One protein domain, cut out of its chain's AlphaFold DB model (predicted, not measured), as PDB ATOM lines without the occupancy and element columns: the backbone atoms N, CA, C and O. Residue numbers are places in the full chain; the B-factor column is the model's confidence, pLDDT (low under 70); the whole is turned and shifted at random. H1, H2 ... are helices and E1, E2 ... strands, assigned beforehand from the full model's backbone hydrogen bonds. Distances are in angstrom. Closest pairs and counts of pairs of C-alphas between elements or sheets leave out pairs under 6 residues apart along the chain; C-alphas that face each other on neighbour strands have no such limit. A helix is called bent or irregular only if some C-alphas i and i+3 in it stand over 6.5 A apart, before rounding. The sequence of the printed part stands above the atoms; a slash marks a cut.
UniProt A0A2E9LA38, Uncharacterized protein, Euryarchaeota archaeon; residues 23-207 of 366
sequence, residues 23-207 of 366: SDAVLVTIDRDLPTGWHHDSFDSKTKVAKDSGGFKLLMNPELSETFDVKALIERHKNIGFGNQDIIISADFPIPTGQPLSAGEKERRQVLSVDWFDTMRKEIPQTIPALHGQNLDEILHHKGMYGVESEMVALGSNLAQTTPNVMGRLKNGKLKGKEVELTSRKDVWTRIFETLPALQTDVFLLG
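What this domain is: This is residues 23 to 207 of the 366 residues of an uncharacterized protein of Euryarchaeota archaeon (UniProt A0A2E9LA38). A bent row of short parallel strands, E1 E2 E3 and then E4 E5, is tied together by the unnamed residues 127 to 131, while helices H4, H5, H6 and H9 touch one after another beside it. H8 and the loop after it, residues 172 to 184, reach far out from this body. The 185 printed residues hold nine named helices and five named strands in the order E1 H1 E2 H2 H3 H4 E3 H5 H6 E4 H7 H8 H9 E5, class mixed. The whole is compact, with a radius of gyration of the C-alphas of 16.8 A and spans of 47 by 41 by 33 A.

How they stand to each other: E1, residues 25 to 29, is the parallel neighbour of E2, residues 48 to 52, with N 28 and O 50 2.8 A apart. H1, residues 38 to 42, lies between them in a strand-helix-strand unit with a right-handed crossover. H2, residues 56 to 60, H3, residues 62 to 67, and H4, residues 70 to 80, lead to E3, residues 87 to 89, parallel to E2, with N 51 and O 87 2.8 A apart; E2, H2, H3, H4 and E3 make a second strand-helix-strand unit, two parallel neighbour strands with helices between them along the chain. H2 and H3 are close but not clearly touching, the C-alphas of Leu 58 and Leu 64 being 6.3 A apart. H5, residues 103 to 123, touches H4 at a steep tilt of 40 degrees, closest at the C-alphas of Ile 74 and Met 120, 6.3 A, and only grazes the sheet E1 E2 E3. Residues 127 to 128 pair with residues 88 to 89 of E3, and residues 130 to 131 with 154 to 155 of E4, residues 153 to 156. H6, residues 136 to 146, touches H5, the C-alphas of Val 114 and Tyr 146 being 6.0 A apart. H7, residues 159 to 162, H8, residues 166 to 171, and H9, residues 185 to 198, lie between E4 and its parallel neighbour E5, residues 203 to 206, a third unit, with N 155 and O 204 2.8 A apart. H9 touches H6, closest at Leu 136 and Thr 195, C-alphas 5.3 A apart, and only just touches H7, with 3 pairs of C-alphas within 8 A. H8 touches no helix. Every O i to N i+4 pair is within hydrogen-bond range in H1, H4 and H6, against 16 of 17 in H5, 8 of 10 in H9, 1 of 2 in H8, 0 of 1 in H2 and 0 of 2 in H3; H2 has 2 of 2 and H3 3 of 3 O i to N i+3 pairs within range, and H7 is too short for an O i to N i+4 pair.

Where its parts are: E1 begins at C-alpha 25, (35.081, 109.350, 9.322). H5 is 31.0 A long, H9 20.3 A, H6 15.8 A and H4 15.4 A. H9 is only just irregular, C-alphas 194 and 197 being 6.52 A apart. E5 ends at C-alpha 206, (34.302, 104.529, -3.651).

The domain as a whole: The C-alphas farthest apart are those of Glu 149 and Gly 173, 48.6 A. The printed part has no cut; the links E3 to H5, H5 to H6 and H8 to H9 are long. Mean pLDDT of the printed part is 86.5, with residue 32 and residues 164 to 181 under 70.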
ATOM      1  N   SER A  23      40.108 108.010  13.272       82.25
ATOM      2  CA  SER A  23      39.481 108.684  12.141       82.25
ATOM      3  C   SER A  23      38.141 109.285  12.544       82.25
ATOM      4  O   SER A  23      37.304 108.610  13.135       82.25
ATOM      5  N   ASP A  24      37.904 110.524  12.129       86.00
ATOM      6  CA  ASP A  24      36.627 111.214  12.329       86.00
ATOM      7  C   ASP A  24      35.550 110.750  11.324       86.00
ATOM      8  O   ASP A  24      34.381 111.122  11.433       86.00
ATOM      9  N   ALA A  25      35.940 109.910  10.357       90.12
ATOM     10  CA  ALA A  25      35.081 109.350   9.322       90.12
ATOM     11  C   ALA A  25      35.328 107.839   9.117       90.12
ATOM     12  O   ALA A  25      36.466 107.389   8.928       90.12
ATOM     13  N   VAL A  26      34.257 107.040   9.131       90.69
ATOM     14  CA  VAL A  26      34.307 105.564   9.044       90.69
ATOM     15  C   VAL A  26      33.300 105.053   8.014       90.69
ATOM     16  O   VAL A  26      32.150 105.484   8.012       90.69
ATOM     17  N   LEU A  27      33.705 104.121   7.148       90.88
ATOM     18  CA  LEU A  27      32.791 103.410   6.247       90.88
ATOM     19  C   LEU A  27      32.431 102.047   6.848       90.88
ATOM     20  O   LEU A  27      33.307 101.283   7.247       90.88
ATOM     21  N   VAL A  28      31.145 101.705   6.853       88.25
ATOM     22  CA  VAL A  28      30.640 100.409   7.317       88.25
ATOM     23  C   VAL A  28      29.778  99.776   6.231       88.25
ATOM     24  O   VAL A  28      28.796 100.364   5.790       88.25
ATOM     25  N   THR A  29      30.096  98.549   5.824       87.19
ATOM     26  CA  THR A  29      29.218  97.767   4.945       87.19
ATOM     27  C   THR A  29      28.142  97.053   5.768       87.19
ATOM     28  O   THR A  29      28.461  96.309   6.696       87.19
ATOM     29  N   ILE A  30      26.867  97.232   5.417       84.31
ATOM     30  CA  ILE A  30      25.725  96.629   6.121       84.31
ATOM     31  C   ILE A  30      25.414  95.247   5.535       84.31
ATOM     32  O   ILE A  30      24.460  95.045   4.783       84.31
ATOM     33  N   ASP A  31      26.241  94.259   5.883       71.06
ATOM     34  CA  ASP A  31      26.124  92.888   5.369       71.06
ATOM     35  C   ASP A  31      25.819  91.813   6.424       71.06
ATOM     36  O   ASP A  31      25.782  90.626   6.089       71.06
ATOM     37  N   ARG A  32      25.599  92.218   7.682       68.88
ATOM     38  CA  ARG A  32      25.345  91.344   8.838       68.88
ATOM     39  C   ARG A  32      24.286  91.933   9.761       68.88
ATOM     40  O   ARG A  32      24.066  93.144   9.766       68.88
ATOM     41  N   ASP A  33      23.709  91.068  10.585       72.69
ATOM     42  CA  ASP A  33      22.839  91.464  11.687       72.69
ATOM     43  C   ASP A  33      23.692  92.063  12.812       72.69
ATOM     44  O   ASP A  33      24.310  91.357  13.612       72.69
ATOM     45  N   LEU A  34      23.782  93.391  12.823       82.81
ATOM     46  CA  LEU A  34      24.330  94.163  13.936       82.81
ATOM     47  C   LEU A  34      23.209  94.435  14.954       82.81
ATOM     48  O   LEU A  34      22.042  94.522  14.559       82.81
ATOM     49  N   PRO A  35      23.527  94.564  16.256       85.88
ATOM     50  CA  PRO A  35      22.508  94.798  17.271       85.88
ATOM     51  C   PRO A  35      21.793  96.138  17.058       85.88
ATOM     52  O   PRO A  35      22.342  97.082  16.484       85.88
ATOM     53  N   THR A  36      20.556  96.228  17.545       89.62
ATOM     54  CA  THR A  36      19.797  97.482  17.540       89.62
ATOM     55  C   THR A  36      20.570  98.573  18.277       89.62
ATOM     56  O   THR A  36      21.094  98.323  19.358       89.62
ATOM     57  N   GLY A  37      20.650  99.772  17.696       87.56
ATOM     58  CA  GLY A  37      21.392 100.898  18.275       87.56
ATOM     59  C   GLY A  37      22.917 100.812  18.144       87.56
ATOM     60  O   GLY A  37      23.606 101.715  18.615       87.56
ATOM     61  N   TRP A  38      23.453  99.789  17.459       89.81
ATOM     62  CA  TRP A  38      24.897  99.563  17.314       89.81
ATOM     63  C   TRP A  38      25.690 100.809  16.920       89.81
ATOM     64  O   TRP A  38      26.800 100.989  17.410       89.81
ATOM     65  N   HIS A  39      25.150 101.655  16.041       88.94
ATOM     66  CA  HIS A  39      25.819 102.883  15.619       88.94
ATOM     67  C   HIS A  39      26.088 103.819  16.805       88.94
ATOM     68  O   HIS A  39      27.228 104.226  17.004       88.94
ATOM     69  N   HIS A  40      25.069 104.099  17.622       88.00
ATOM     70  CA  HIS A  40      25.190 104.999  18.773       88.00
ATOM     71  C   HIS A  40      26.049 104.401  19.897       88.00
ATOM     72  O   HIS A  40      26.691 105.139  20.636       88.00
ATOM     73  N   ASP A  41      26.110 103.069  19.990       86.94
ATOM     74  CA  ASP A  41      26.951 102.353  20.960       86.94
ATOM     75  C   ASP A  41      28.413 102.184  20.506       86.94
ATOM     76  O   ASP A  41      29.261 101.703  21.273       86.94
ATOM     77  N   SER A  42      28.707 102.450  19.231       84.31
ATOM     78  CA  SER A  42      30.011 102.159  18.618       84.31
ATOM     79  C   SER A  42      30.793 103.378  18.188       84.31
ATOM     80  O   SER A  42      31.998 103.233  18.019       84.31
ATOM     81  N   PHE A  43      30.135 104.515  17.987       85.56
ATOM     82  CA  PHE A  43      30.766 105.715  17.466       85.56
ATOM     83  C   PHE A  43      30.401 106.924  18.312       85.56
ATOM     84  O   PHE A  43      29.255 107.075  18.742       85.56
ATOM     85  N   ASP A  44      31.372 107.811  18.504       87.00
ATOM     86  CA  ASP A  44      31.116 109.121  19.081       87.00
ATOM     87  C   ASP A  44      30.134 109.914  18.209       87.00
ATOM     88  O   ASP A  44      30.125 109.826  16.981       87.00
ATOM     89  N   SER A  45      29.334 110.782  18.835       85.19
ATOM     90  CA  SER A  45      28.301 111.565  18.138       85.19
ATOM     91  C   SER A  45      28.845 112.518  17.064       85.19
ATOM     92  O   SER A  45      28.076 113.098  16.302       85.19
ATOM     93  N   LYS A  46      30.161 112.752  17.046       87.81
ATOM     94  CA  LYS A  46      30.861 113.597  16.068       87.81
ATOM     95  C   LYS A  46      31.450 112.801  14.904       87.81
ATOM     96  O   LYS A  46      31.816 113.408  13.903       87.81
ATOM     97  N   THR A  47      31.544 111.479  15.022       88.75
ATOM     98  CA  THR A  47      32.055 110.624  13.954       88.75
ATOM     99  C   THR A  47      31.048 110.602  12.809       88.75
ATOM    100  O   THR A  47      29.859 110.346  13.011       88.75
ATOM    101  N   LYS A  48      31.517 110.874  11.590       92.69
ATOM    102  CA  LYS A  48      30.727 110.699  10.368       92.69
ATOM    103  C   LYS A  48      30.786 109.238   9.946       92.69
ATOM    104  O   LYS A  48      31.872 108.704   9.712       92.69
ATOM    105  N   VAL A  49      29.638 108.584   9.803       92.62
ATOM    106  CA  VAL A  49      29.591 107.193   9.346       92.62
ATOM    107  C   VAL A  49      28.992 107.132   7.950       92.62
ATOM    108  O   VAL A  49      27.841 107.492   7.730       92.62
ATOM    109  N   ALA A  50      29.768 106.645   6.989       94.38
ATOM    110  CA  ALA A  50      29.246 106.271   5.685       94.38
ATOM    111  C   ALA A  50      28.833 104.797   5.711       94.38
ATOM    112  O   ALA A  50      29.573 103.941   6.193       94.38
ATOM    113  N   LYS A  51      27.645 104.480   5.203       92.94
ATOM    114  CA  LYS A  51      27.114 103.119   5.194       92.94
ATOM    115  C   LYS A  51      26.919 102.635   3.775       92.94
ATOM    116  O   LYS A  51      26.126 103.201   3.031       92.94
ATOM    117  N   ASP A  52      27.641 101.579   3.441       88.25
ATOM    118  CA  ASP A  52      27.582 100.900   2.155       88.25
ATOM    119  C   ASP A  52      26.588  99.730   2.221       88.25
ATOM    120  O   ASP A  52      26.540  98.982   3.203       88.25
ATOM    121  N   SER A  53      25.805  99.558   1.160       84.19
ATOM    122  CA  SER A  53      24.833  98.476   0.988       84.19
ATOM    123  C   SER A  53      25.490  97.103   0.786       84.19
ATOM    124  O   SER A  53      24.855  96.064   0.985       84.19
ATOM    125  N   GLY A  54      26.769  97.082   0.393       81.19
ATOM    126  CA  GLY A  54      27.507  95.863   0.072       81.19
ATOM    127  C   GLY A  54      27.281  95.355  -1.352       81.19
ATOM    128  O   GLY A  54      27.643  94.207  -1.647       81.19
ATOM    129  N   GLY A  55      26.748  96.199  -2.244       80.19
ATOM    130  CA  GLY A  55      26.520  95.891  -3.661       80.19
ATOM    131  C   GLY A  55      27.775  95.423  -4.404       80.19
ATOM    132  O   GLY A  55      27.681  94.663  -5.367       80.19
ATOM    133  N   PHE A  56      28.978  95.711  -3.886       81.62
ATOM    134  CA  PHE A  56      30.240  95.160  -4.394       81.62
ATOM    135  C   PHE A  56      30.228  93.625  -4.547       81.62
ATOM    136  O   PHE A  56      30.859  93.089  -5.459       81.62
ATOM    137  N   LYS A  57      29.490  92.888  -3.702       79.00
ATOM    138  CA  LYS A  57      29.355  91.422  -3.822       79.00
ATOM    139  C   LYS A  57      28.650  90.993  -5.116       79.00
ATOM    140  O   LYS A  57      28.966  89.923  -5.638       79.00
ATOM    141  N   LEU A  58      27.769  91.833  -5.663       83.31
ATOM    142  CA  LEU A  58      27.049  91.585  -6.916       83.31
ATOM    143  C   LEU A  58      27.962  91.663  -8.150       83.31
ATOM    144  O   LEU A  58      27.623  91.106  -9.190       83.31
ATOM    145  N   LEU A  59      29.151  92.280  -8.050       78.44
ATOM    146  CA  LEU A  59      30.170  92.165  -9.105       78.44
ATOM    147  C   LEU A  59      30.673  90.730  -9.257       78.44
ATOM    148  O   LEU A  59      30.988  90.304 -10.364       78.44
ATOM    149  N   MET A  60      30.798  90.014  -8.139       76.56
ATOM    150  CA  MET A  60      31.343  88.658  -8.121       76.56
ATOM    151  C   MET A  60      30.262  87.606  -8.374       76.56
ATOM    152  O   MET A  60      30.568  86.596  -8.999       76.56
ATOM    153  N   ASN A  61      29.036  87.861  -7.905       81.31
ATOM    154  CA  ASN A  61      27.887  86.956  -7.995       81.31
ATOM    155  C   ASN A  61      26.622  87.741  -8.431       81.31
ATOM    156  O   ASN A  61      25.801  88.095  -7.578       81.31
ATOM    157  N   PRO A  62      26.474  88.084  -9.727       85.31
ATOM    158  CA  PRO A  62      25.359  88.894 -10.235       85.31
ATOM    159  C   PRO A  62      23.968  88.306  -9.964       85.31
ATOM    160  O   PRO A  62      23.012  89.058  -9.796       85.31
ATOM    161  N   GLU A  63      23.850  86.984  -9.878       87.94
ATOM    162  CA  GLU A  63      22.622  86.245  -9.561       87.94
ATOM    163  C   GLU A  63      22.039  86.588  -8.181       87.94
ATOM    164  O   GLU A  63      20.834  86.485  -7.970       87.94
ATOM    165  N   LEU A  64      22.859  87.087  -7.245       86.62
ATOM    166  CA  LEU A  64      22.371  87.551  -5.943       86.62
ATOM    167  C   LEU A  64      21.417  88.749  -6.070       86.62
ATOM    168  O   LEU A  64      20.630  88.986  -5.158       86.62
ATOM    169  N   SER A  65      21.449  89.472  -7.194       88.25
ATOM    170  CA  SER A  65      20.526  90.581  -7.465       88.25
ATOM    171  C   SER A  65      19.057  90.143  -7.513       88.25
ATOM    172  O   SER A  65      18.188  90.917  -7.127       88.25
ATOM    173  N   GLU A  66      18.767  88.901  -7.917       89.19
ATOM    174  CA  GLU A  66      17.395  88.376  -8.041       89.19
ATOM    175  C   GLU A  66      16.723  88.133  -6.686       89.19
ATOM    176  O   GLU A  66      15.500  88.091  -6.583       89.19
ATOM    177  N   THR A  67      17.529  87.970  -5.637       88.56
ATOM    178  CA  THR A  67      17.073  87.689  -4.267       88.56
ATOM    179  C   THR A  67      17.402  88.828  -3.306       88.56
ATOM    180  O   THR A  67      17.243  88.684  -2.094       88.56
ATOM    181  N   PHE A  68      17.873  89.963  -3.828       90.19
ATOM    182  CA  PHE A  68      18.271  91.097  -3.010       90.19
ATOM    183  C   PHE A  68      17.043  91.797  -2.419       90.19
ATOM    184  O   PHE A  68      16.223  92.367  -3.137       90.19
ATOM    185  N   ASP A  69      16.931  91.775  -1.092       92.00
ATOM    186  CA  ASP A  69      15.826  92.403  -0.372       92.00
ATOM    187  C   ASP A  69      16.214  93.801   0.134       92.00
ATOM    188  O   ASP A  69      16.838  93.972   1.190       92.00
ATOM    189  N   VAL A  70      15.813  94.821  -0.630       94.31
ATOM    190  CA  VAL A  70      16.014  96.237  -0.281       94.31
ATOM    191  C   VAL A  70      15.259  96.621   0.988       94.31
ATOM    192  O   VAL A  70      15.770  97.405   1.785       94.31
ATOM    193  N   LYS A  71      14.066  96.061   1.227       95.25
ATOM    194  CA  LYS A  71      13.279  96.384   2.426       95.25
ATOM    195  C   LYS A  71      13.979  95.857   3.670       95.25
ATOM    196  O   LYS A  71      14.131  96.591   4.640       95.25
ATOM    197  N   ALA A  72      14.502  94.633   3.614       93.56
ATOM    198  CA  ALA A  72      15.318  94.089   4.692       93.56
ATOM    199  C   ALA A  72      16.610  94.897   4.919       93.56
ATOM    200  O   ALA A  72      17.076  95.002   6.054       93.56
ATOM    201  N   LEU A  73      17.218  95.472   3.874       93.75
ATOM    202  CA  LEU A  73      18.345  96.397   4.037       93.75
ATOM    203  C   LEU A  73      17.923  97.699   4.745       93.75
ATOM    204  O   LEU A  73      18.602  98.111   5.684       93.75
ATOM    205  N   ILE A  74      16.807  98.314   4.344       95.56
ATOM    206  CA  ILE A  74      16.260  99.525   4.984       95.56
ATOM    207  C   ILE A  74      16.007  99.281   6.472       95.56
ATOM    208  O   ILE A  74      16.465 100.058   7.311       95.56
ATOM    209  N   GLU A  75      15.344  98.175   6.814       94.81
ATOM    210  CA  GLU A  75      15.075  97.822   8.209       94.81
ATOM    211  C   GLU A  75      16.370  97.589   8.992       94.81
ATOM    212  O   GLU A  75      16.491  98.042  10.127       94.81
ATOM    213  N   ARG A  76      17.395  96.983   8.377       93.44
ATOM    214  CA  ARG A  76      18.725  96.886   8.996       93.44
ATOM    215  C   ARG A  76      19.327  98.262   9.266       93.44
ATOM    216  O   ARG A  76      19.789  98.478  10.380       93.44
ATOM    217  N   HIS A  77      19.285  99.205   8.320       94.12
ATOM    218  CA  HIS A  77      19.772 100.574   8.552       94.12
ATOM    219  C   HIS A  77      19.043 101.270   9.706       94.12
ATOM    220  O   HIS A  77      19.700 101.890  10.544       94.12
ATOM    221  N   LYS A  78      17.712 101.157   9.767       94.50
ATOM    222  CA  LYS A  78      16.901 101.737  10.847       94.50
ATOM    223  C   LYS A  78      17.221 101.094  12.196       94.50
ATOM    224  O   LYS A  78      17.461 101.807  13.165       94.50
ATOM    225  N   ASN A  79      17.304  99.764  12.245       93.12
ATOM    226  CA  ASN A  79      17.580  99.017  13.471       93.12
ATOM    227  C   ASN A  79      18.951  99.359  14.061       93.12
ATOM    228  O   ASN A  79      19.056  99.608  15.259       93.12
ATOM    229  N   ILE A  80      20.004  99.412  13.242       92.12
ATOM    230  CA  ILE A  80      21.353  99.738  13.735       92.12
ATOM    231  C   ILE A  80      21.498 101.216  14.141       92.12
ATOM    232  O   ILE A  80      22.422 101.530  14.888       92.12
ATOM    233  N   GLY A  81      20.607 102.097  13.663       92.62
ATOM    234  CA  GLY A  81      20.612 103.549  13.895       92.62
ATOM    235  C   GLY A  81      21.636 104.296  13.037       92.62
ATOM    236  O   GLY A  81      22.624 103.705  12.623       92.62
ATOM    237  N   PHE A  82      21.423 105.576  12.731       93.75
ATOM    238  CA  PHE A  82      22.361 106.454  12.006       93.75
ATOM    239  C   PHE A  82      22.183 107.910  12.454       93.75
ATOM    240  O   PHE A  82      21.112 108.286  12.931       93.75
ATOM    241  N   GLY A  83      23.232 108.718  12.314       91.19
ATOM    242  CA  GLY A  83      23.226 110.147  12.615       91.19
ATOM    243  C   GLY A  83      22.829 111.022  11.422       91.19
ATOM    244  O   GLY A  83      22.874 110.603  10.267       91.19
ATOM    245  N   ASN A  84      22.502 112.290  11.689       90.00
ATOM    246  CA  ASN A  84      22.116 113.262  10.650       90.00
ATOM    247  C   ASN A  84      23.262 113.636   9.692       90.00
ATOM    248  O   ASN A  84      23.016 114.142   8.603       90.00
ATOM    249  N   GLN A  85      24.511 113.439  10.118       90.56
ATOM    250  CA  GLN A  85      25.721 113.713   9.330       90.56
ATOM    251  C   GLN A  85      26.232 112.479   8.573       90.56
ATOM    252  O   GLN A  85      27.239 112.564   7.870       90.56
ATOM    253  N   ASP A  86      25.578 111.330   8.758       94.69
ATOM    254  CA  ASP A  86      25.967 110.076   8.129       94.69
ATOM    255  C   ASP A  86      25.570 110.050   6.657       94.69
ATOM    256  O   ASP A  86      24.518 110.551   6.254       94.69
ATOM    257  N   ILE A  87      26.371 109.354   5.861       95.69
ATOM    258  CA  ILE A  87      26.105 109.145   4.441       95.69
ATOM    259  C   ILE A  87      25.536 107.739   4.275       95.69
ATOM    260  O   ILE A  87      26.199 106.759   4.603       95.69
ATOM    261  N   ILE A  88      24.324 107.609   3.742       96.56
ATOM    262  CA  ILE A  88      23.748 106.297   3.420       96.56
ATOM    263  C   ILE A  88      23.888 106.087   1.916       96.56
ATOM    264  O   ILE A  88      23.241 106.775   1.139       96.56
ATOM    265  N   ILE A  89      24.741 105.167   1.484       96.56
ATOM    266  CA  ILE A  89      24.907 104.853   0.061       96.56
ATOM    267  C   ILE A  89      23.815 103.854  -0.326       96.56
ATOM    268  O   ILE A  89      23.575 102.881   0.395       96.56
ATOM    269  N   SER A  90      23.122 104.105  -1.436       95.50
ATOM    270  CA  SER A  90      22.040 103.234  -1.893       95.50
ATOM    271  C   SER A  90      22.509 101.803  -2.174       95.50
ATOM    272  O   SER A  90      23.669 101.545  -2.500       95.50
ATOM    273  N   ALA A  91      21.578 100.854  -2.086       92.88
ATOM    274  CA  ALA A  91      21.734  99.575  -2.760       92.88
ATOM    275  C   ALA A  91      21.889  99.807  -4.261       92.88
ATOM    276  O   ALA A  91      21.182 100.629  -4.844       92.88
ATOM    277  N   ASP A  92      22.835  99.099  -4.861       92.25
ATOM    278  CA  ASP A  92      23.271  99.351  -6.222       92.25
ATOM    279  C   ASP A  92      23.680  98.051  -6.922       92.25
ATOM    280  O   ASP A  92      24.083  97.069  -6.290       92.25
ATOM    281  N   PHE A  93      23.536  98.020  -8.248       92.81
ATOM    282  CA  PHE A  93      23.985  96.906  -9.072       92.81
ATOM    283  C   PHE A  93      25.177  97.345  -9.934       92.81
ATOM    284  O   PHE A  93      25.015  97.821 -11.062       92.81
ATOM    285  N   PRO A  94      26.409  97.139  -9.444       89.62
ATOM    286  CA  PRO A  94      27.599  97.685 -10.073       89.62
ATOM    287  C   PRO A  94      27.860  97.146 -11.485       89.62
ATOM    288  O   PRO A  94      27.706  95.957 -11.790       89.62
ATOM    289  N   ILE A  95      28.343  98.047 -12.344       91.31
ATOM    290  CA  ILE A  95      28.804  97.750 -13.705       91.31
ATOM    291  C   ILE A  95      30.343  97.693 -13.710       91.31
ATOM    292  O   ILE A  95      30.995  98.682 -13.350       91.31
ATOM    293  N   PRO A  96      30.960  96.565 -14.117       86.62
ATOM    294  CA  PRO A  96      32.411  96.454 -14.183       86.62
ATOM    295  C   PRO A  96      33.003  97.317 -15.301       86.62
ATOM    296  O   PRO A  96      32.458  97.412 -16.404       86.62
ATOM    297  N   THR A  97      34.159  97.926 -15.033       85.69
ATOM    298  CA  THR A  97      34.892  98.693 -16.050       85.69
ATOM    299  C   THR A  97      35.718  97.744 -16.912       85.69
ATOM    300  O   THR A  97      36.393  96.858 -16.390       85.69
ATOM    301  N   GLY A  98      35.696  97.950 -18.230       80.56
ATOM    302  CA  GLY A  98      36.547  97.225 -19.179       80.56
ATOM    303  C   GLY A  98      36.161  95.764 -19.429       80.56
ATOM    304  O   GLY A  98      36.880  95.080 -20.147       80.56
ATOM    305  N   GLN A  99      35.048  95.284 -18.868       83.31
ATOM    306  CA  GLN A  99      34.528  93.941 -19.133       83.31
ATOM    307  C   GLN A  99      33.359  94.008 -20.125       83.31
ATOM    308  O   GLN A  99      32.510  94.891 -19.986       83.31
ATOM    309  N   PRO A 100      33.268  93.103 -21.114       86.19
ATOM    310  CA  PRO A 100      32.143  93.085 -22.044       86.19
ATOM    311  C   PRO A 100      30.807  92.880 -21.317       86.19
ATOM    312  O   PRO A 100      30.619  91.885 -20.619       86.19
ATOM    313  N   LEU A 101      29.869  93.809 -21.504       91.12
ATOM    314  CA  LEU A 101      28.499  93.717 -21.003       91.12
ATOM    315  C   LEU A 101      27.546  94.229 -22.088       91.12
ATOM    316  O   LEU A 101      27.825  95.250 -22.724       91.12
ATOM    317  N   SER A 102      26.443  93.519 -22.335       94.00
ATOM    318  CA  SER A 102      25.467  93.954 -23.339       94.00
ATOM    319  C   SER A 102      24.813  95.272 -22.917       94.00
ATOM    320  O   SER A 102      24.713  95.574 -21.728       94.00
ATOM    321  N   ALA A 103      24.349  96.066 -23.886       93.81
ATOM    322  CA  ALA A 103      23.629  97.306 -23.590       93.81
ATOM    323  C   ALA A 103      22.399  97.051 -22.700       93.81
ATOM    324  O   ALA A 103      22.205  97.759 -21.722       93.81
ATOM    325  N   GLY A 104      21.643  95.980 -22.973       96.31
ATOM    326  CA  GLY A 104      20.479  95.605 -22.165       96.31
ATOM    327  C   GLY A 104      20.823  95.201 -20.729       96.31
ATOM    328  O   GLY A 104      20.076  95.524 -19.816       96.31
ATOM    329  N   GLU A 105      21.960  94.540 -20.496       94.69
ATOM    330  CA  GLU A 105      22.389  94.200 -19.133       94.69
ATOM    331  C   GLU A 105      22.917  95.428 -18.377       94.69
ATOM    332  O   GLU A 105      22.683  95.546 -17.178       94.69
ATOM    333  N   LYS A 106      23.582  96.371 -19.062       95.19
ATOM    334  CA  LYS A 106      23.954  97.668 -18.468       95.19
ATOM    335  C   LYS A 106      22.715  98.452 -18.037       95.19
ATOM    336  O   LYS A 106      22.638  98.846 -16.877       95.19
ATOM    337  N   GLU A 107      21.741  98.575 -18.934       96.19
ATOM    338  CA  GLU A 107      20.463  99.243 -18.671       96.19
ATOM    339  C   GLU A 107      19.731  98.592 -17.493       96.19
ATOM    340  O   GLU A 107      19.366  99.266 -16.535       96.19
ATOM    341  N   ARG A 108      19.594  97.256 -17.497       96.00
ATOM    342  CA  ARG A 108      18.936  96.515 -16.409       96.00
ATOM    343  C   ARG A 108      19.555  96.826 -15.047       96.00
ATOM    344  O   ARG A 108      18.829  97.009 -14.073       96.00
ATOM    345  N   ARG A 109      20.888  96.872 -14.963       95.69
ATOM    346  CA  ARG A 109      21.603  97.190 -13.716       95.69
ATOM    347  C   ARG A 109      21.375  98.632 -13.268       95.69
ATOM    348  O   ARG A 109      21.207  98.859 -12.073       95.69
ATOM    349  N   GLN A 110      21.356  99.585 -14.199       96.56
ATOM    350  CA  GLN A 110      21.076 100.992 -13.899       96.56
ATOM    351  C   GLN A 110      19.633 101.169 -13.409       96.56
ATOM    352  O   GLN A 110      19.435 101.695 -12.320       96.56
ATOM    353  N   VAL A 111      18.644 100.617 -14.120       97.38
ATOM    354  CA  VAL A 111      17.225 100.658 -13.717       97.38
ATOM    355  C   VAL A 111      17.016 100.054 -12.326       97.38
ATOM    356  O   VAL A 111      16.417 100.698 -11.472       97.38
ATOM    357  N   LEU A 112      17.573  98.868 -12.050       96.50
ATOM    358  CA  LEU A 112      17.461  98.255 -10.719       96.50
ATOM    359  C   LEU A 112      18.101  99.109  -9.617       96.50
ATOM    360  O   LEU A 112      17.550  99.202  -8.524       96.50
ATOM    361  N   SER A 113      19.243  99.743  -9.895       96.44
ATOM    362  CA  SER A 113      19.906 100.631  -8.928       96.44
ATOM    363  C   SER A 113      19.040 101.858  -8.612       96.44
ATOM    364  O   SER A 113      18.936 102.249  -7.450       96.44
ATOM    365  N   VAL A 114      18.365 102.416  -9.623       97.56
ATOM    366  CA  VAL A 114      17.409 103.525  -9.472       97.56
ATOM    367  C   VAL A 114      16.191 103.100  -8.652       97.56
ATOM    368  O   VAL A 114      15.865 103.764  -7.671       97.56
ATOM    369  N   ASP A 115      15.582 101.951  -8.956       97.31
ATOM    370  CA  ASP A 115      14.433 101.429  -8.201       97.31
ATOM    371  C   ASP A 115      14.769 101.205  -6.714       97.31
ATOM    372  O   ASP A 115      13.974 101.496  -5.806       97.31
ATOM    373  N   TRP A 116      15.967 100.680  -6.443       97.38
ATOM    374  CA  TRP A 116      16.456 100.447  -5.087       97.38
ATOM    375  C   TRP A 116      16.736 101.756  -4.349       97.38
ATOM    376  O   TRP A 116      16.328 101.896  -3.193       97.38
ATOM    377  N   PHE A 117      17.365 102.729  -5.011       97.31
ATOM    378  CA  PHE A 117      17.552 104.075  -4.477       97.31
ATOM    379  C   PHE A 117      16.220 104.740  -4.136       97.31
ATOM    380  O   PHE A 117      16.059 105.181  -3.003       97.31
ATOM    381  N   ASP A 118      15.248 104.754  -5.049       97.56
ATOM    382  CA  ASP A 118      13.939 105.376  -4.824       97.56
ATOM    383  C   ASP A 118      13.209 104.748  -3.636       97.56
ATOM    384  O   ASP A 118      12.550 105.433  -2.849       97.56
ATOM    385  N   THR A 119      13.335 103.429  -3.482       97.69
ATOM    386  CA  THR A 119      12.766 102.697  -2.346       97.69
ATOM    387  C   THR A 119      13.457 103.082  -1.037       97.69
ATOM    388  O   THR A 119      12.780 103.341  -0.044       97.69
ATOM    389  N   MET A 120      14.792 103.159  -1.027       97.69
ATOM    390  CA  MET A 120      15.557 103.561   0.155       97.69
ATOM    391  C   MET A 120      15.328 105.026   0.521       97.69
ATOM    392  O   MET A 120      15.061 105.318   1.681       97.69
ATOM    393  N   ARG A 121      15.368 105.941  -0.450       96.69
ATOM    394  CA  ARG A 121      15.251 107.393  -0.254       96.69
ATOM    395  C   ARG A 121      13.899 107.800   0.334       96.69
ATOM    396  O   ARG A 121      13.846 108.745   1.117       96.69
ATOM    397  N   LYS A 122      12.823 107.070   0.010       97.25
ATOM    398  CA  LYS A 122      11.491 107.258   0.620       97.25
ATOM    399  C   LYS A 122      11.494 107.030   2.133       97.25
ATOM    400  O   LYS A 122      10.769 107.713   2.848       97.25
ATOM    401  N   GLU A 123      12.305 106.091   2.608       97.62
ATOM    402  CA  GLU A 123      12.363 105.678   4.017       97.62
ATOM    403  C   GLU A 123      13.556 106.291   4.770       97.62
ATOM    404  O   GLU A 123      13.532 106.408   5.996       97.62
ATOM    405  N   ILE A 124      14.612 106.664   4.045       96.44
ATOM    406  CA  ILE A 124      15.873 107.206   4.551       96.44
ATOM    407  C   ILE A 124      16.255 108.413   3.671       96.44
ATOM    408  O   ILE A 124      17.000 108.277   2.698       96.44
ATOM    409  N   PRO A 125      15.763 109.626   3.990       94.69
ATOM    410  CA  PRO A 125      15.938 110.802   3.133       94.69
ATOM    411  C   PRO A 125      17.387 111.252   2.906       94.69
ATOM    412  O   PRO A 125      17.629 112.032   1.999       94.69
ATOM    413  N   GLN A 126      18.354 110.790   3.703       94.69
ATOM    414  CA  GLN A 126      19.782 111.099   3.524       94.69
ATOM    415  C   GLN A 126      20.521 110.093   2.617       94.69
ATOM    416  O   GLN A 126      21.748 110.126   2.527       94.69
ATOM    417  N   THR A 127      19.804 109.162   1.972       96.75
ATOM    418  CA  THR A 127      20.412 108.209   1.035       96.75
ATOM    419  C   THR A 127      20.923 108.910  -0.219       96.75
ATOM    420  O   THR A 127      20.151 109.597  -0.880       96.75
ATOM    421  N   ILE A 128      22.188 108.704  -0.583       97.25
ATOM    422  CA  ILE A 128      22.785 109.191  -1.833       97.25
ATOM    423  C   ILE A 128      22.797 108.083  -2.900       97.25
ATOM    424  O   ILE A 128      22.981 106.910  -2.552       97.25
ATOM    425  N   PRO A 129      22.623 108.419  -4.190       97.00
ATOM    426  CA  PRO A 129      22.629 107.424  -5.254       97.00
ATOM    427  C   PRO A 129      24.047 106.987  -5.625       97.00
ATOM    428  O   PRO A 129      24.997 107.775  -5.568       97.00
ATOM    429  N   ALA A 130      24.182 105.736  -6.064       95.75
ATOM    430  CA  ALA A 130      25.421 105.178  -6.594       95.75
ATOM    431  C   ALA A 130      25.412 105.147  -8.132       95.75
ATOM    432  O   ALA A 130      24.595 104.485  -8.776       95.75
ATOM    433  N   LEU A 131      26.351 105.871  -8.740       95.56
ATOM    434  CA  LEU A 131      26.490 105.984 -10.184       95.56
ATOM    435  C   LEU A 131      27.307 104.831 -10.775       95.56
ATOM    436  O   LEU A 131      28.371 104.431 -10.283       95.56
ATOM    437  N   HIS A 132      26.838 104.361 -11.927       92.38
ATOM    438  CA  HIS A 132      27.394 103.233 -12.675       92.38
ATOM    439  C   HIS A 132      27.392 103.495 -14.171       92.38
ATOM    440  O   HIS A 132      26.461 104.093 -14.699       92.38
ATOM    441  N   GLY A 133      28.423 102.983 -14.836       93.44
ATOM    442  CA  GLY A 133      28.628 103.072 -16.277       93.44
ATOM    443  C   GLY A 133      30.090 102.794 -16.614       93.44
ATOM    444  O   GLY A 133      30.978 102.973 -15.770       93.44
ATOM    445  N   GLN A 134      30.353 102.316 -17.824       92.38
ATOM    446  CA  GLN A 134      31.692 101.976 -18.307       92.38
ATOM    447  C   GLN A 134      32.445 103.188 -18.863       92.38
ATOM    448  O   GLN A 134      33.675 103.184 -18.857       92.38
ATOM    449  N   ASN A 135      31.717 104.213 -19.300       92.81
ATOM    450  CA  ASN A 135      32.223 105.462 -19.870       92.81
ATOM    451  C   ASN A 135      31.440 106.666 -19.310       92.81
ATOM    452  O   ASN A 135      30.500 106.488 -18.534       92.81
ATOM    453  N   LEU A 136      31.859 107.877 -19.687       94.38
ATOM    454  CA  LEU A 136      31.249 109.129 -19.235       94.38
ATOM    455  C   LEU A 136      29.752 109.206 -19.567       94.38
ATOM    456  O   LEU A 136      28.957 109.489 -18.674       94.38
ATOM    457  N   ASP A 137      29.369 108.917 -20.810       95.88
ATOM    458  CA  ASP A 137      27.984 109.055 -21.278       95.88
ATOM    459  C   ASP A 137      27.028 108.154 -20.492       95.88
ATOM    460  O   ASP A 137      25.973 108.601 -20.050       95.88
ATOM    461  N   GLU A 138      27.422 106.905 -20.235       95.81
ATOM    462  CA  GLU A 138      26.635 105.967 -19.427       95.81
ATOM    463  C   GLU A 138      26.473 106.438 -17.977       95.81
ATOM    464  O   GLU A 138      25.424 106.228 -17.372       95.81
ATOM    465  N   ILE A 139      27.499 107.079 -17.409       95.94
ATOM    466  CA  ILE A 139      27.450 107.597 -16.037       95.94
ATOM    467  C   ILE A 139      26.563 108.841 -15.958       95.94
ATOM    468  O   ILE A 139      25.779 108.963 -15.018       95.94
ATOM    469  N   LEU A 140      26.661 109.748 -16.933       95.62
ATOM    470  CA  LEU A 140      25.798 110.928 -17.014       95.62
ATOM    471  C   LEU A 140      24.341 110.535 -17.270       95.62
ATOM    472  O   LEU A 140      23.446 111.097 -16.641       95.62
ATOM    473  N   HIS A 141      24.107 109.535 -18.121       96.00
ATOM    474  CA  HIS A 141      22.781 108.964 -18.331       96.00
ATOM    475  C   HIS A 141      22.197 108.434 -17.017       96.00
ATOM    476  O   HIS A 141      21.108 108.844 -16.624       96.00
ATOM    477  N   HIS A 142      22.957 107.614 -16.284       96.56
ATOM    478  CA  HIS A 142      22.510 107.065 -15.006       96.56
ATOM    479  C   HIS A 142      22.268 108.150 -13.948       96.56
ATOM    480  O   HIS A 142      21.278 108.081 -13.225       96.56
ATOM    481  N   LYS A 143      23.112 109.195 -13.888       96.19
ATOM    482  CA  LYS A 143      22.857 110.376 -13.040       96.19
ATOM    483  C   LYS A 143      21.495 110.997 -13.375       96.19
ATOM    484  O   LYS A 143      20.726 111.291 -12.466       96.19
ATOM    485  N   GLY A 144      21.192 111.151 -14.665       95.75
ATOM    486  CA  GLY A 144      19.909 111.668 -15.141       95.75
ATOM    487  C   GLY A 144      18.712 110.803 -14.735       95.75
ATOM    488  O   GLY A 144      17.670 111.352 -14.393       95.75
ATOM    489  N   MET A 145      18.862 109.474 -14.696       96.94
ATOM    490  CA  MET A 145      17.793 108.562 -14.256       96.94
ATOM    491  C   MET A 145      17.400 108.775 -12.789       96.94
ATOM    492  O   MET A 145      16.223 108.686 -12.462       96.94
ATOM    493  N   TYR A 146      18.363 109.095 -11.920       96.00
ATOM    494  CA  TYR A 146      18.092 109.411 -10.513       96.00
ATOM    495  C   TYR A 146      17.403 110.770 -10.313       96.00
ATOM    496  O   TYR A 146      16.876 111.030  -9.234       96.00
ATOM    497  N   GLY A 147      17.449 111.671 -11.303       92.00
ATOM    498  CA  GLY A 147      16.893 113.022 -11.179       92.00
ATOM    499  C   GLY A 147      17.585 113.897 -10.123       92.00
ATOM    500  O   GLY A 147      16.970 114.830  -9.607       92.00
ATOM    501  N   VAL A 148      18.850 113.607  -9.781       86.31
ATOM    502  CA  VAL A 148      19.631 114.379  -8.799       86.31
ATOM    503  C   VAL A 148      20.597 115.339  -9.492       86.31
ATOM    504  O   VAL A 148      21.539 114.928 -10.166       86.31
ATOM    505  N   GLU A 149      20.394 116.645  -9.319       82.12
ATOM    506  CA  GLU A 149      21.232 117.652  -9.992       82.12
ATOM    507  C   GLU A 149      22.397 118.149  -9.128       82.12
ATOM    508  O   GLU A 149      23.531 118.226  -9.609       82.12
ATOM    509  N   SER A 150      22.131 118.442  -7.850       83.38
ATOM    510  CA  SER A 150      23.062 119.121  -6.930       83.38
ATOM    511  C   SER A 150      23.414 118.326  -5.671       83.38
ATOM    512  O   SER A 150      24.192 118.798  -4.844       83.38
ATOM    513  N   GLU A 151      22.863 117.122  -5.513       91.06
ATOM    514  CA  GLU A 151      23.158 116.267  -4.364       91.06
ATOM    515  C   GLU A 151      24.474 115.513  -4.553       91.06
ATOM    516  O   GLU A 151      24.878 115.207  -5.682       91.06
ATOM    517  N   MET A 152      25.129 115.187  -3.436       95.38
ATOM    518  CA  MET A 152      26.283 114.296  -3.452       95.38
ATOM    519  C   MET A 152      25.892 112.947  -4.061       95.38
ATOM    520  O   MET A 152      24.823 112.409  -3.778       95.38
ATOM    521  N   VAL A 153      26.791 112.381  -4.858       96.88
ATOM    522  CA  VAL A 153      26.629 111.053  -5.457       96.88
ATOM    523  C   VAL A 153      27.805 110.158  -5.096       96.88
ATOM    524  O   VAL A 153      28.939 110.622  -4.962       96.88
ATOM    525  N   ALA A 154      27.562 108.857  -4.978       96.88
ATOM    526  CA  ALA A 154      28.626 107.871  -4.901       96.88
ATOM    527  C   ALA A 154      29.031 107.429  -6.313       96.88
ATOM    528  O   ALA A 154      28.191 107.235  -7.186       96.88
ATOM    529  N   LEU A 155      30.326 107.247  -6.556       95.00
ATOM    530  CA  LEU A 155      30.850 106.732  -7.817       95.00
ATOM    531  C   LEU A 155      31.791 105.565  -7.535       95.00
ATOM    532  O   LEU A 155      32.850 105.738  -6.931       95.00
ATOM    533  N   GLY A 156      31.447 104.379  -8.035       90.12
ATOM    534  CA  GLY A 156      32.337 103.222  -7.990       90.12
ATOM    535  C   GLY A 156      33.629 103.487  -8.768       90.12
ATOM    536  O   GLY A 156      33.598 103.583 -10.000       90.12
ATOM    537  N   SER A 157      34.779 103.575  -8.086       85.81
ATOM    538  CA  SER A 157      36.067 103.755  -8.774       85.81
ATOM    539  C   SER A 157      36.493 102.515  -9.556       85.81
ATOM    540  O   SER A 157      37.297 102.626 -10.471       85.81
ATOM    541  N   ASN A 158      35.999 101.326  -9.190       86.62
ATOM    542  CA  ASN A 158      36.428 100.029  -9.724       86.62
ATOM    543  C   ASN A 158      37.939  99.739  -9.569       86.62
ATOM    544  O   ASN A 158      38.457  98.785 -10.149       86.62
ATOM    545  N   LEU A 159      38.665 100.480  -8.719       87.12
ATOM    546  CA  LEU A 159      40.095 100.243  -8.466       87.12
ATOM    547  C   LEU A 159      40.374  98.856  -7.870       87.12
ATOM    548  O   LEU A 159      41.421  98.266  -8.156       87.12
ATOM    549  N   ALA A 160      39.424  98.307  -7.108       81.06
ATOM    550  CA  ALA A 160      39.490  96.947  -6.580       81.06
ATOM    551  C   ALA A 160      39.585  95.884  -7.692       81.06
ATOM    552  O   ALA A 160      40.287  94.893  -7.513       81.06
ATOM    553  N   GLN A 161      38.988  96.120  -8.871       79.69
ATOM    554  CA  GLN A 161      39.032  95.199 -10.022       79.69
ATOM    555  C   GLN A 161      40.421  95.117 -10.677       79.69
ATOM    556  O   GLN A 161      40.707  94.194 -11.433       79.69
ATOM    557  N   THR A 162      41.312  96.066 -10.371       80.81
ATOM    558  CA  THR A 162      42.689  96.092 -10.892       80.81
ATOM    559  C   THR A 162      43.665  95.270 -10.045       80.81
ATOM    560  O   THR A 162      44.842  95.144 -10.392       80.81
ATOM    561  N   THR A 163      43.200  94.734  -8.912       74.25
ATOM    562  CA  THR A 163      44.023  94.001  -7.946       74.25
ATOM    563  C   THR A 163      43.436  92.605  -7.730       74.25
ATOM    564  O   THR A 163      42.228  92.476  -7.554       74.25
ATOM    565  N   PRO A 164      44.252  91.537  -7.686       65.38
ATOM    566  CA  PRO A 164      43.742  90.213  -7.351       65.38
ATOM    567  C   PRO A 164      43.071  90.182  -5.975       65.38
ATOM    568  O   PRO A 164      43.594  90.753  -5.017       65.38
ATOM    569  N   ASN A 165      41.987  89.415  -5.842       63.47
ATOM    570  CA  ASN A 165      41.338  89.167  -4.553       63.47
ATOM    571  C   ASN A 165      42.294  88.449  -3.582       63.47
ATOM    572  O   ASN A 165      42.472  87.230  -3.630       63.47
ATOM    573  N   VAL A 166      42.914  89.212  -2.679       56.19
ATOM    574  CA  VAL A 166      43.882  88.705  -1.689       56.19
ATOM    575  C   VAL A 166      43.186  87.879  -0.600       56.19
ATOM    576  O   VAL A 166      43.712  86.858  -0.164       56.19
ATOM    577  N   MET A 167      41.964  88.251  -0.211       47.25
ATOM    578  CA  MET A 167      41.220  87.592   0.873       47.25
ATOM    579  C   MET A 167      40.791  86.155   0.540       47.25
ATOM    580  O   MET A 167      40.841  85.283   1.406       47.25
ATOM    581  N   GLY A 168      40.458  85.865  -0.723       44.28
ATOM    582  CA  GLY A 168      40.192  84.492  -1.175       44.28
ATOM    583  C   GLY A 168      41.445  83.605  -1.181       44.28
ATOM    584  O   GLY A 168      41.347  82.392  -1.022       44.28
ATOM    585  N   ARG A 169      42.637  84.208  -1.309       43.56
ATOM    586  CA  ARG A 169      43.929  83.500  -1.305       43.56
ATOM    587  C   ARG A 169      44.399  83.138   0.104       43.56
ATOM    588  O   ARG A 169      45.078  82.129   0.261       43.56
ATOM    589  N   LEU A 170      44.019  83.926   1.114       42.41
ATOM    590  CA  LEU A 170      44.369  83.677   2.518       42.41
ATOM    591  C   LEU A 170      43.557  82.524   3.136       42.41
ATOM    592  O   LEU A 170      44.107  81.772   3.932       42.41
ATOM    593  N   LYS A 171      42.288  82.325   2.736       40.50
ATOM    594  CA  LYS A 171      41.423  81.257   3.285       40.50
ATOM    595  C   LYS A 171      41.859  79.825   2.937       40.50
ATOM    596  O   LYS A 171      41.565  78.920   3.706       40.50
ATOM    597  N   ASN A 172      42.540  79.604   1.810       35.78
ATOM    598  CA  ASN A 172      42.719  78.251   1.254       35.78
ATOM    599  C   ASN A 172      44.146  77.686   1.342       35.78
ATOM    600  O   ASN A 172      44.403  76.629   0.769       35.78
ATOM    601  N   GLY A 173      45.099  78.377   1.982       38.81
ATOM    602  CA  GLY A 173      46.487  77.895   2.140       38.81
ATOM    603  C   GLY A 173      47.243  77.591   0.830       38.81
ATOM    604  O   GLY A 173      48.375  77.117   0.860       38.81
ATOM    605  N   LYS A 174      46.636  77.853  -0.334       36.94
ATOM    606  CA  LYS A 174      47.165  77.583  -1.672       36.94
ATOM    607  C   LYS A 174      46.893  78.789  -2.568       36.94
ATOM    608  O   LYS A 174      45.750  79.194  -2.772       36.94
ATOM    609  N   LEU A 175      47.965  79.336  -3.139       40.50
ATOM    610  CA  LEU A 175      47.985  80.459  -4.085       40.50
ATOM    611  C   LEU A 175      47.442  80.078  -5.478       40.50
ATOM    612  O   LEU A 175      48.091  80.327  -6.489       40.50
ATOM    613  N   LYS A 176      46.256  79.477  -5.566       39.72
ATOM    614  CA  LYS A 176      45.541  79.313  -6.841       39.72
ATOM    615  C   LYS A 176      44.081  79.703  -6.650       39.72
ATOM    616  O   LYS A 176      43.195  78.860  -6.576       39.72
ATOM    617  N   GLY A 177      43.846  81.008  -6.506       44.09
ATOM    618  CA  GLY A 177      42.522  81.556  -6.806       44.09
ATOM    619  C   GLY A 177      42.248  81.408  -8.304       44.09
ATOM    620  O   GLY A 177      43.207  81.324  -9.073       44.09
ATOM    621  N   LYS A 178      40.970  81.382  -8.710       45.34
ATOM    622  CA  LYS A 178      40.595  81.518 -10.127       45.34
ATOM    623  C   LYS A 178      41.395  82.677 -10.731       45.34
ATOM    624  O   LYS A 178      41.521  83.724 -10.088       45.34
ATOM    625  N   GLU A 179      41.967  82.474 -11.915       52.06
ATOM    626  CA  GLU A 179      42.473  83.586 -12.714       52.06
ATOM    627  C   GLU A 179      41.282  84.503 -12.978       52.06
ATOM    628  O   GLU A 179      40.351  84.148 -13.693       52.06
ATOM    629  N   VAL A 180      41.250  85.629 -12.273       60.72
ATOM    630  CA  VAL A 180      40.288  86.690 -12.537       60.72
ATOM    631  C   VAL A 180      40.983  87.609 -13.517       60.72
ATOM    632  O   VAL A 180      42.081  88.093 -13.225       60.72
ATOM    633  N   GLU A 181      40.365  87.818 -14.672       68.50
ATOM    634  CA  GLU A 181      40.805  88.845 -15.602       68.50
ATOM    635  C   GLU A 181      40.729  90.198 -14.889       68.50
ATOM    636  O   GLU A 181      39.670  90.627 -14.428       68.50
ATOM    637  N   LEU A 182      41.890  90.824 -14.703       79.25
ATOM    638  CA  LEU A 182      41.983  92.100 -14.009       79.25
ATOM    639  C   LEU A 182      41.733  93.221 -15.001       79.25
ATOM    640  O   LEU A 182      42.380  93.286 -16.048       79.25
ATOM    641  N   THR A 183      40.883  94.165 -14.620       83.19
ATOM    642  CA  THR A 183      40.718  95.382 -15.403       83.19
ATOM    643  C   THR A 183      42.027  96.169 -15.406       83.19
ATOM    644  O   THR A 183      42.692  96.352 -14.379       83.19
ATOM    645  N   SER A 184      42.394  96.686 -16.576       87.25
ATOM    646  CA  SER A 184      43.530  97.586 -16.733       87.25
ATOM    647  C   SER A 184      43.386  98.806 -15.820       87.25
ATOM    648  O   SER A 184      42.449  99.602 -15.921       87.25
ATOM    649  N   ARG A 185      44.384  99.020 -14.957       87.81
ATOM    650  CA  ARG A 185      44.440 100.209 -14.095       87.81
ATOM    651  C   ARG A 185      44.479 101.511 -14.897       87.81
ATOM    652  O   ARG A 185      44.062 102.544 -14.387       87.81
ATOM    653  N   LYS A 186      44.993 101.490 -16.131       88.69
ATOM    654  CA  LYS A 186      44.976 102.659 -17.023       88.69
ATOM    655  C   LYS A 186      43.541 103.031 -17.404       88.69
ATOM    656  O   LYS A 186      43.226 104.218 -17.409       88.69
ATOM    657  N   ASP A 187      42.704 102.042 -17.691       88.94
ATOM    658  CA  ASP A 187      41.348 102.263 -18.197       88.94
ATOM    659  C   ASP A 187      40.444 102.753 -17.066       88.94
ATOM    660  O   ASP A 187      39.744 103.749 -17.226       88.94
ATOM    661  N   VAL A 188      40.593 102.168 -15.872       91.50
ATOM    662  CA  VAL A 188      39.934 102.649 -14.649       91.50
ATOM    663  C   VAL A 188      40.252 104.122 -14.366       91.50
ATOM    664  O   VAL A 188      39.338 104.920 -14.181       91.50
ATOM    665  N   TRP A 189      41.532 104.516 -14.370       92.75
ATOM    666  CA  TRP A 189      41.896 105.920 -14.127       92.75
ATOM    667  C   TRP A 189      41.463 106.856 -15.255       92.75
ATOM    668  O   TRP A 189      41.122 107.996 -14.974       92.75
ATOM    669  N   THR A 190      41.460 106.394 -16.509       91.94
ATOM    670  CA  THR A 190      40.972 107.203 -17.640       91.94
ATOM    671  C   THR A 190      39.495 107.543 -17.445       91.94
ATOM    672  O   THR A 190      39.155 108.720 -17.431       91.94
ATOM    673  N   ARG A 191      38.659 106.544 -17.126       93.56
ATOM    674  CA  ARG A 191      37.246 106.754 -16.779       93.56
ATOM    675  C   ARG A 191      37.074 107.728 -15.610       93.56
ATOM    676  O   ARG A 191      36.234 108.617 -15.684       93.56
ATOM    677  N   ILE A 192      37.858 107.583 -14.536       94.44
ATOM    678  CA  ILE A 192      37.787 108.484 -13.370       94.44
ATOM    679  C   ILE A 192      38.106 109.935 -13.773       94.44
ATOM    680  O   ILE A 192      37.370 110.839 -13.386       94.44
ATOM    681  N   PHE A 193      39.164 110.150 -14.564       94.38
ATOM    682  CA  PHE A 193      39.579 111.480 -15.023       94.38
ATOM    683  C   PHE A 193      38.582 112.137 -15.981       94.38
ATOM    684  O   PHE A 193      38.490 113.356 -15.996       94.38
ATOM    685  N   GLU A 194      37.824 111.357 -16.746       93.06
ATOM    686  CA  GLU A 194      36.749 111.877 -17.600       93.06
ATOM    687  C   GLU A 194      35.482 112.186 -16.790       93.06
ATOM    688  O   GLU A 194      34.839 113.213 -16.986       93.06
ATOM    689  N   THR A 195      35.132 111.308 -15.849       93.25
ATOM    690  CA  THR A 195      33.842 111.355 -15.143       93.25
ATOM    691  C   THR A 195      33.801 112.421 -14.060       93.25
ATOM    692  O   THR A 195      32.853 113.199 -13.971       93.25
ATOM    693  N   LEU A 196      34.804 112.438 -13.182       92.31
ATOM    694  CA  LEU A 196      34.718 113.197 -11.937       92.31
ATOM    695  C   LEU A 196      34.668 114.725 -12.156       92.31
ATOM    696  O   LEU A 196      33.854 115.387 -11.504       92.31
ATOM    697  N   PRO A 197      35.433 115.299 -13.106       88.75
ATOM    698  CA  PRO A 197      35.295 116.708 -13.475       88.75
ATOM    699  C   PRO A 197      33.938 117.039 -14.117       88.75
ATOM    700  O   PRO A 197      33.408 118.124 -13.886       88.75
ATOM    701  N   ALA A 198      33.353 116.105 -14.876       91.12
ATOM    702  CA  ALA A 198      32.115 116.318 -15.626       91.12
ATOM    703  C   ALA A 198      30.838 116.280 -14.765       91.12
ATOM    704  O   ALA A 198      29.844 116.900 -15.128       91.12
ATOM    705  N   LEU A 199      30.845 115.586 -13.620       90.56
ATOM    706  CA  LEU A 199      29.644 115.406 -12.789       90.56
ATOM    707  C   LEU A 199      29.119 116.696 -12.133       90.56
ATOM    708  O   LEU A 199      27.949 116.731 -11.745       90.56
ATOM    709  N   GLN A 200      29.968 117.724 -11.996       86.94
ATOM    710  CA  GLN A 200      29.664 119.044 -11.405       86.94
ATOM    711  C   GLN A 200      28.978 119.032 -10.019       86.94
ATOM    712  O   GLN A 200      28.524 120.068  -9.550       86.94
ATOM    713  N   THR A 201      28.967 117.892  -9.327       90.94
ATOM    714  CA  THR A 201      28.468 117.724  -7.956       90.94
ATOM    715  C   THR A 201      29.581 117.202  -7.039       90.94
ATOM    716  O   THR A 201      30.691 116.903  -7.503       90.94
ATOM    717  N   ASP A 202      29.300 117.107  -5.742       94.06
ATOM    718  CA  ASP A 202      30.158 116.415  -4.789       94.06
ATOM    719  C   ASP A 202      30.118 114.904  -5.042       94.06
ATOM    720  O   ASP A 202      29.062 114.297  -5.226       94.06
ATOM    721  N   VAL A 203      31.298 114.287  -5.067       95.50
ATOM    722  CA  VAL A 203      31.450 112.865  -5.389       95.50
ATOM    723  C   VAL A 203      32.124 112.143  -4.234       95.50
ATOM    724  O   VAL A 203      33.255 112.474  -3.866       95.50
ATOM    725  N   PHE A 204      31.456 111.113  -3.719       97.06
ATOM    726  CA  PHE A 204      32.073 110.066  -2.915       97.06
ATOM    727  C   PHE A 204      32.669 109.019  -3.866       97.06
ATOM    728  O   PHE A 204      31.957 108.199  -4.446       97.06
ATOM    729  N   LEU A 205      33.988 109.031  -4.053       95.62
ATOM    730  CA  LEU A 205      34.684 108.110  -4.948       95.62
ATOM    731  C   LEU A 205      35.052 106.807  -4.218       95.62
ATOM    732  O   LEU A 205      36.082 106.707  -3.544       95.62
ATOM    733  N   LEU A 206      34.214 105.785  -4.396       93.50
ATOM    734  CA  LEU A 206      34.302 104.529  -3.651       93.50
ATOM    735  C   LEU A 206      35.559 103.724  -4.004       93.50
ATOM    736  O   LEU A 206      35.841 103.476  -5.179       93.50
ATOM    737  N   GLY A 207      36.303 103.265  -3.002       90.56
ATOM    738  CA  GLY A 207      37.501 102.431  -3.101       90.56
ATOM    739  C   GLY A 207      38.775 103.170  -3.523       90.56
ATOM    740  O   GLY A 207      39.777 102.522  -3.849       90.56
TER     741      GLY A 207